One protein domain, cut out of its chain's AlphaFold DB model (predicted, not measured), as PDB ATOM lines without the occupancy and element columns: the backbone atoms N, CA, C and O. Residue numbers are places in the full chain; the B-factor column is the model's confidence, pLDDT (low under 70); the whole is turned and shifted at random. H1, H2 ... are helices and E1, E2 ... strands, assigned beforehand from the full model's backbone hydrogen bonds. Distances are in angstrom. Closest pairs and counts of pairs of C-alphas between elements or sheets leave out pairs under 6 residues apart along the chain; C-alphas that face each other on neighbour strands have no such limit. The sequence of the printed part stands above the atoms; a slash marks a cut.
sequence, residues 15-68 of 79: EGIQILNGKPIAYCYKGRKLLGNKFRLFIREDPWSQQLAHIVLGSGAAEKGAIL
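Overview. This is residues 15 to 68 of the 79 residues of an uncharacterized protein of Paenibacillus alvei (strain ATCC 6344 / DSM 29 / NBRC 3343 / NCIMB 9371 / NCTC 6352) (UniProt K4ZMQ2). This is a flat, open frame: the ribbon E1 with E4 and the hairpin E2 with E3 follow end to end as one long side, and H1 with the small H2 folds back along the other, leaving the middle empty. The printed part has 54 residues, with E1 E2 E3 E4 H1 H2 in chain order, two antiparallel sheets, mixed class. It is loose, radius of gyration of the C-alphas 13.5 A, spanning 42 by 25 by 10 A.

Arrangement. Begin at E1, residues 15 to 19, antiparallel to E4, residues 39 to 43, at 169 degrees; N 18 and O 40 are within hydrogen-bond range, 2.9 A. Then find the hairpin of E2, residues 25 to 29, and E3, residues 32 to 36, antiparallel at 147 degrees, with N 27 and O 34 at 2.8 A. E3 runs on into E4 at 46 degrees. In H1, residues 47 to 59, every O i to N i+4 pair is within range; its C-alpha closest to E4 is Ser 49, 6.5 A from that of Ile 43. H2, residues 65 to 68, is too short for such pairs.

Along the chain. Find C-alpha 15 at (13.811, -12.620, 66.663), where E1 begins; H1 runs 18.5 A from first to last C-alpha, and H2 ends at C-alpha 68 at (14.673, -31.772, 47.673).

Size, cuts and confidence. The printed part has no cut, its links are tight, and no printed residue is under 70.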
ATOM      1  N   GLU A  15      14.739 -13.176  65.667       95.12
ATOM      2  CA  GLU A  15      13.811 -12.620  66.663       95.12
ATOM      3  C   GLU A  15      12.434 -13.272  66.579       95.12
ATOM      4  O   GLU A  15      11.662 -13.262  67.535       95.12
ATOM      5  N   GLY A  16      12.122 -13.866  65.428       95.19
ATOM      6  CA  GLY A  16      10.854 -14.532  65.221       95.19
ATOM      7  C   GLY A  16      10.791 -15.320  63.924       95.19
ATOM      8  O   GLY A  16      11.615 -15.181  63.015       95.19
ATOM      9  N   ILE A  17       9.745 -16.138  63.837       95.94
ATOM     10  CA  ILE A  17       9.412 -16.950  62.670       95.94
ATOM     11  C   ILE A  17       7.906 -16.843  62.434       95.94
ATOM     12  O   ILE A  17       7.112 -16.994  63.360       95.94
ATOM     13  N   GLN A  18       7.504 -16.630  61.183       96.88
ATOM     14  CA  GLN A  18       6.111 -16.693  60.749       96.88
ATOM     15  C   GLN A  18       5.925 -17.838  59.749       96.88
ATOM     16  O   GLN A  18       6.643 -17.927  58.753       96.88
ATOM     17  N   ILE A  19       4.922 -18.685  59.980       97.25
ATOM     18  CA  ILE A  19       4.474 -19.699  59.017       97.25
ATOM     19  C   ILE A  19       3.563 -19.024  57.987       97.25
ATOM     20  O   ILE A  19       2.600 -18.352  58.348       97.25
ATOM     21  N   LEU A  20       3.871 -19.185  56.700       96.88
ATOM     22  CA  LEU A  20       3.170 -18.512  55.601       96.88
ATOM     23  C   LEU A  20       2.119 -19.392  54.913       96.88
ATOM     24  O   LEU A  20       1.284 -18.887  54.169       96.88
ATOM     25  N   ASN A  21       2.173 -20.705  55.110       97.38
ATOM     26  CA  ASN A  21       1.257 -21.672  54.512       97.38
ATOM     27  C   ASN A  21       0.261 -22.194  55.557       97.38
ATOM     28  O   ASN A  21       0.646 -22.560  56.660       97.38
ATOM     29  N   GLY A  22      -1.020 -22.295  55.190       97.56
ATOM     30  CA  GLY A  22      -2.069 -22.787  56.098       97.56
ATOM     31  C   GLY A  22      -2.087 -24.308  56.305       97.56
ATOM     32  O   GLY A  22      -2.774 -24.800  57.194       97.56
ATOM     33  N   LYS A  23      -1.357 -25.069  55.481       97.06
ATOM     34  CA  LYS A  23      -1.204 -26.527  55.599       97.06
ATOM     35  C   LYS A  23       0.239 -26.921  55.291       97.06
ATOM     36  O   LYS A  23       0.778 -26.366  54.328       97.06
ATOM     37  N   PRO A  24       0.848 -27.868  56.028       96.62
ATOM     38  CA  PRO A  24       2.209 -28.328  55.762       96.62
ATOM     39  C   PRO A  24       2.402 -28.802  54.320       96.62
ATOM     40  O   PRO A  24       1.532 -29.446  53.733       96.62
ATOM     41  N   ILE A  25       3.570 -28.501  53.764       95.94
ATOM     42  CA  ILE A  25       4.004 -28.939  52.440       95.94
ATOM     43  C   ILE A  25       4.651 -30.313  52.600       95.94
ATOM     44  O   ILE A  25       5.562 -30.483  53.410       95.94
ATOM     45  N   ALA A  26       4.176 -31.298  51.841       96.06
ATOM     46  CA  ALA A  26       4.702 -32.655  51.886       96.06
ATOM     47  C   ALA A  26       5.691 -32.908  50.741       96.06
ATOM     48  O   ALA A  26       5.337 -32.790  49.570       96.06
ATOM     49  N   TYR A  27       6.899 -33.339  51.092       94.19
ATOM     50  CA  TYR A  27       7.905 -33.854  50.172       94.19
ATOM     51  C   TYR A  27       7.925 -35.381  50.240       94.19
ATOM     52  O   TYR A  27       8.187 -35.962  51.295       94.19
ATOM     53  N   CYS A  28       7.669 -36.050  49.118       94.56
ATOM     54  CA  CYS A  28       7.818 -37.500  49.023       94.56
ATOM     55  C   CYS A  28       9.291 -37.846  48.773       94.56
ATOM     56  O   CYS A  28       9.825 -37.568  47.703       94.56
ATOM     57  N   TYR A  29       9.947 -38.474  49.748       94.75
ATOM     58  CA  TYR A  29      11.345 -38.885  49.649       94.75
ATOM     59  C   TYR A  29      11.530 -40.292  50.218       94.75
ATOM     60  O   TYR A  29      11.158 -40.561  51.359       94.75
ATOM     61  N   LYS A  30      12.101 -41.201  49.415       95.00
ATOM     62  CA  LYS A  30      12.372 -42.607  49.789       95.00
ATOM     63  C   LYS A  30      11.162 -43.321  50.420       95.00
ATOM     64  O   LYS A  30      11.268 -43.950  51.469       95.00
ATOM     65  N   GLY A  31       9.990 -43.181  49.798       95.56
ATOM     66  CA  GLY A  31       8.749 -43.817  50.262       95.56
ATOM     67  C   GLY A  31       8.159 -43.226  51.551       95.56
ATOM     68  O   GLY A  31       7.197 -43.770  52.086       95.56
ATOM     69  N   ARG A  32       8.706 -42.115  52.063       96.44
ATOM     70  CA  ARG A  32       8.201 -41.390  53.237       96.44
ATOM     71  C   ARG A  32       7.802 -39.967  52.857       96.44
ATOM     72  O   ARG A  32       8.300 -39.413  51.878       96.44
ATOM     73  N   LYS A  33       6.903 -39.369  53.644       95.81
ATOM     74  CA  LYS A  33       6.535 -37.953  53.526       95.81
ATOM     75  C   LYS A  33       7.303 -37.153  54.569       95.81
ATOM     76  O   LYS A  33       7.111 -37.369  55.762       95.81
ATOM     77  N   LEU A  34       8.153 -36.244  54.112       95.81
ATOM     78  CA  LEU A  34       8.775 -35.224  54.947       95.81
ATOM     79  C   LEU A  34       7.895 -33.978  54.897       95.81
ATOM     80  O   LEU A  34       7.512 -33.539  53.815       95.81
ATOM     81  N   LEU A  35       7.543 -33.438  56.057       96.50
ATOM     82  CA  LEU A  35       6.681 -32.265  56.152       96.50
ATOM     83  C   LEU A  35       7.526 -31.024  56.418       96.50
ATOM     84  O   LEU A  35       8.418 -31.044  57.262       96.50
ATOM     85  N   GLY A  36       7.220 -29.948  55.707       95.56
ATOM     86  CA  GLY A  36       7.841 -28.645  55.885       95.56
ATOM     87  C   GLY A  36       6.815 -27.525  55.804       95.56
ATOM     88  O   GLY A  36       5.657 -27.733  55.445       95.56
ATOM     89  N   ASN A  37       7.251 -26.315  56.128       97.38
ATOM     90  CA  ASN A  37       6.451 -25.109  55.980       97.38
ATOM     91  C   ASN A  37       7.253 -24.047  55.234       97.38
ATOM     92  O   ASN A  37       8.483 -24.058  55.217       97.38
ATOM     93  N   LYS A  38       6.531 -23.114  54.620       96.25
ATOM     94  CA  LYS A  38       7.107 -21.887  54.096       96.25
ATOM     95  C   LYS A  38       7.185 -20.890  55.243       96.25
ATOM     96  O   LYS A  38       6.163 -20.561  55.840       96.25
ATOM     97  N   PHE A  39       8.384 -20.405  55.528       95.88
ATOM     98  CA  PHE A  39       8.622 -19.491  56.636       95.88
ATOM     99  C   PHE A  39       8.994 -18.092  56.143       95.88
ATOM    100  O   PHE A  39       9.595 -17.932  55.080       95.88
ATOM    101  N   ARG A  40       8.664 -17.086  56.950       96.00
ATOM    102  CA  ARG A  40       9.343 -15.789  56.978       96.00
ATOM    103  C   ARG A  40      10.147 -15.731  58.272       96.00
ATOM    104  O   ARG A  40       9.584 -15.947  59.342       96.00
ATOM    105  N   LEU A  41      11.442 -15.469  58.151       94.88
ATOM    106  CA  LEU A  41      12.352 -15.310  59.283       94.88
ATOM    107  C   LEU A  41      12.576 -13.817  59.530       94.88
ATOM    108  O   LEU A  41      12.780 -13.070  58.572       94.88
ATOM    109  N   PHE A  42      12.539 -13.401  60.793       95.25
ATOM    110  CA  PHE A  42      12.906 -12.050  61.218       95.25
ATOM    111  C   PHE A  42      14.311 -12.124  61.815       95.25
ATOM    112  O   PHE A  42      14.479 -12.556  62.952       95.25
ATOM    113  N   ILE A  43      15.322 -11.825  60.999       94.94
ATOM    114  CA  ILE A  43      16.731 -11.930  61.404       94.94
ATOM    115  C   ILE A  43      17.101 -10.708  62.238       94.94
ATOM    116  O   ILE A  43      16.767  -9.591  61.851       94.94
ATOM    117  N   ARG A  44      17.807 -10.924  63.350       95.19
ATOM    118  CA  ARG A  44      18.318  -9.831  64.188       95.19
ATOM    119  C   ARG A  44      19.285  -8.946  63.413       95.19
ATOM    120  O   ARG A  44      20.073  -9.443  62.613       95.19
ATOM    121  N   GLU A  45      19.293  -7.652  63.700       93.94
ATOM    122  CA  GLU A  45      20.142  -6.676  62.994       93.94
ATOM    123  C   GLU A  45      21.628  -6.722  63.383       93.94
ATOM    124  O   GLU A  45      22.457  -6.068  62.754       93.94
ATOM    125  N   ASP A  46      21.992  -7.489  64.409       93.50
ATOM    126  CA  ASP A  46      23.375  -7.560  64.866       93.50
ATOM    127  C   ASP A  46      24.323  -8.189  63.816       93.50
ATOM    128  O   ASP A  46      23.899  -9.006  62.989       93.50
ATOM    129  N   PRO A  47      25.631  -7.868  63.868       93.62
ATOM    130  CA  PRO A  47      26.580  -8.301  62.843       93.62
ATOM    131  C   PRO A  47      26.656  -9.819  62.648       93.62
ATOM    132  O   PRO A  47      26.790 -10.284  61.517       93.62
ATOM    133  N   TRP A  48      26.558 -10.597  63.728       90.75
ATOM    134  CA  TRP A  48      26.705 -12.051  63.664       90.75
ATOM    135  C   TRP A  48      25.493 -12.708  63.003       90.75
ATOM    136  O   TRP A  48      25.630 -13.551  62.117       90.75
ATOM    137  N   SER A  49      24.293 -12.272  63.372       93.81
ATOM    138  CA  SER A  49      23.044 -12.739  62.780       93.81
ATOM    139  C   SER A  49      22.959 -12.370  61.302       93.81
ATOM    140  O   SER A  49      22.577 -13.204  60.486       93.81
ATOM    141  N   GLN A  50      23.397 -11.173  60.908       94.94
ATOM    142  CA  GLN A  50      23.447 -10.797  59.492       94.94
ATOM    143  C   GLN A  50      24.460 -11.642  58.699       94.94
ATOM    144  O   GLN A  50      24.153 -12.102  57.599       94.94
ATOM    145  N   GLN A  51      25.630 -11.947  59.271       94.44
ATOM    146  CA  GLN A  51      26.593 -12.874  58.658       94.44
ATOM    147  C   GLN A  51      26.008 -14.283  58.478       94.44
ATOM    148  O   GLN A  51      26.111 -14.864  57.394       94.44
ATOM    149  N   LEU A  52      25.334 -14.817  59.500       93.62
ATOM    150  CA  LEU A  52      24.639 -16.103  59.409       93.62
ATOM    151  C   LEU A  52      23.528 -16.079  58.352       93.62
ATOM    152  O   LEU A  52      23.364 -17.052  57.618       93.62
ATOM    153  N   ALA A  53      22.797 -14.971  58.212       95.06
ATOM    154  CA  ALA A  53      21.775 -14.836  57.181       95.06
ATOM    155  C   ALA A  53      22.367 -14.881  55.770       95.06
ATOM    156  O   ALA A  53      21.794 -15.536  54.902       95.06
ATOM    157  N   HIS A  54      23.534 -14.276  55.540       94.62
ATOM    158  CA  HIS A  54      24.235 -14.404  54.261       94.62
ATOM    159  C   HIS A  54      24.642 -15.846  53.953       94.62
ATOM    160  O   HIS A  54      24.479 -16.291  52.815       94.62
ATOM    161  N   ILE A  55      25.099 -16.599  54.959       95.00
ATOM    162  CA  ILE A  55      25.383 -18.032  54.801       95.00
ATOM    163  C   ILE A  55      24.103 -18.770  54.402       95.00
ATOM    164  O   ILE A  55      24.094 -19.463  53.388       95.00
ATOM    165  N   VAL A  56      23.008 -18.561  55.136       95.19
ATOM    166  CA  VAL A  56      21.708 -19.198  54.875       95.19
ATOM    167  C   VAL A  56      21.152 -18.847  53.490       95.19
ATOM    168  O   VAL A  56      20.559 -19.705  52.840       95.19
ATOM    169  N   LEU A  57      21.357 -17.622  52.998       94.31
ATOM    170  CA  LEU A  57      20.965 -17.228  51.640       94.31
ATOM    171  C   LEU A  57      21.702 -18.039  50.565       94.31
ATOM    172  O   LEU A  57      21.104 -18.362  49.542       94.31
ATOM    173  N   GLY A  58      22.972 -18.384  50.797       92.44
ATOM    174  CA  GLY A  58      23.766 -19.202  49.878       92.44
ATOM    175  C   GLY A  58      23.546 -20.710  50.037       92.44
ATOM    176  O   GLY A  58      23.463 -21.428  49.044       92.44
ATOM    177  N   SER A  59      23.448 -21.206  51.273       94.50
ATOM    178  CA  SER A  59      23.365 -22.644  51.575       94.50
ATOM    179  C   SER A  59      21.942 -23.199  51.609       94.50
ATOM    180  O   SER A  59      21.751 -24.414  51.544       94.50
ATOM    181  N   GLY A  60      20.946 -22.327  51.760       95.06
ATOM    182  CA  GLY A  60      19.615 -22.693  52.230       95.06
ATOM    183  C   GLY A  60      19.565 -22.878  53.753       95.06
ATOM    184  O   GLY A  60      20.575 -23.128  54.414       95.06
ATOM    185  N   ALA A  61      18.364 -22.740  54.310       94.81
ATOM    186  CA  ALA A  61      18.047 -22.949  55.715       94.81
ATOM    187  C   ALA A  61      17.689 -24.411  56.015       94.81
ATOM    188  O   ALA A  61      17.011 -25.074  55.232       94.81
ATOM    189  N   ALA A  62      18.037 -24.871  57.216       94.06
ATOM    190  CA  ALA A  62      17.708 -26.206  57.707       94.06
ATOM    191  C   ALA A  62      18.208 -27.330  56.773       94.06
ATOM    192  O   ALA A  62      19.379 -27.360  56.402       94.06
ATOM    193  N   GLU A  63      17.358 -28.304  56.452       93.19
ATOM    194  CA  GLU A  63      17.785 -29.586  55.898       93.19
ATOM    195  C   GLU A  63      17.265 -29.858  54.483       93.19
ATOM    196  O   GLU A  63      16.292 -29.278  54.008       93.19
ATOM    197  N   LYS A  64      17.885 -30.855  53.836       93.56
ATOM    198  CA  LYS A  64      17.451 -31.461  52.563       93.56
ATOM    199  C   LYS A  64      17.433 -30.520  51.353       93.56
ATOM    200  O   LYS A  64      16.872 -30.894  50.323       93.56
ATOM    201  N   GLY A  65      18.123 -29.382  51.415       93.88
ATOM    202  CA  GLY A  65      18.231 -28.456  50.284       93.88
ATOM    203  C   GLY A  65      18.833 -29.066  49.023       93.88
ATOM    204  O   GLY A  65      18.232 -28.964  47.961       93.88
ATOM    205  N   ALA A  66      19.937 -29.809  49.134       91.00
ATOM    206  CA  ALA A  66      20.626 -30.350  47.958       91.00
ATOM    207  C   ALA A  66      19.793 -31.352  47.130       91.00
ATOM    208  O   ALA A  66      19.940 -31.411  45.916       91.00
ATOM    209  N   ILE A  67      18.936 -32.153  47.775       94.25
ATOM    210  CA  ILE A  67      18.205 -33.246  47.107       94.25
ATOM    211  C   ILE A  67      16.713 -32.957  46.908       94.25
ATOM    212  O   ILE A  67      16.117 -33.504  45.987       94.25
ATOM    213  N   LEU A  68      16.101 -32.115  47.751       94.06
ATOM    214  CA  LEU A  68      14.673 -31.772  47.673       94.06
ATOM    215  C   LEU A  68      14.410 -30.298  47.342       94.06
ATOM    216  O   LEU A  68      13.249 -29.914  47.218       94.06
TER     217      LEU A  68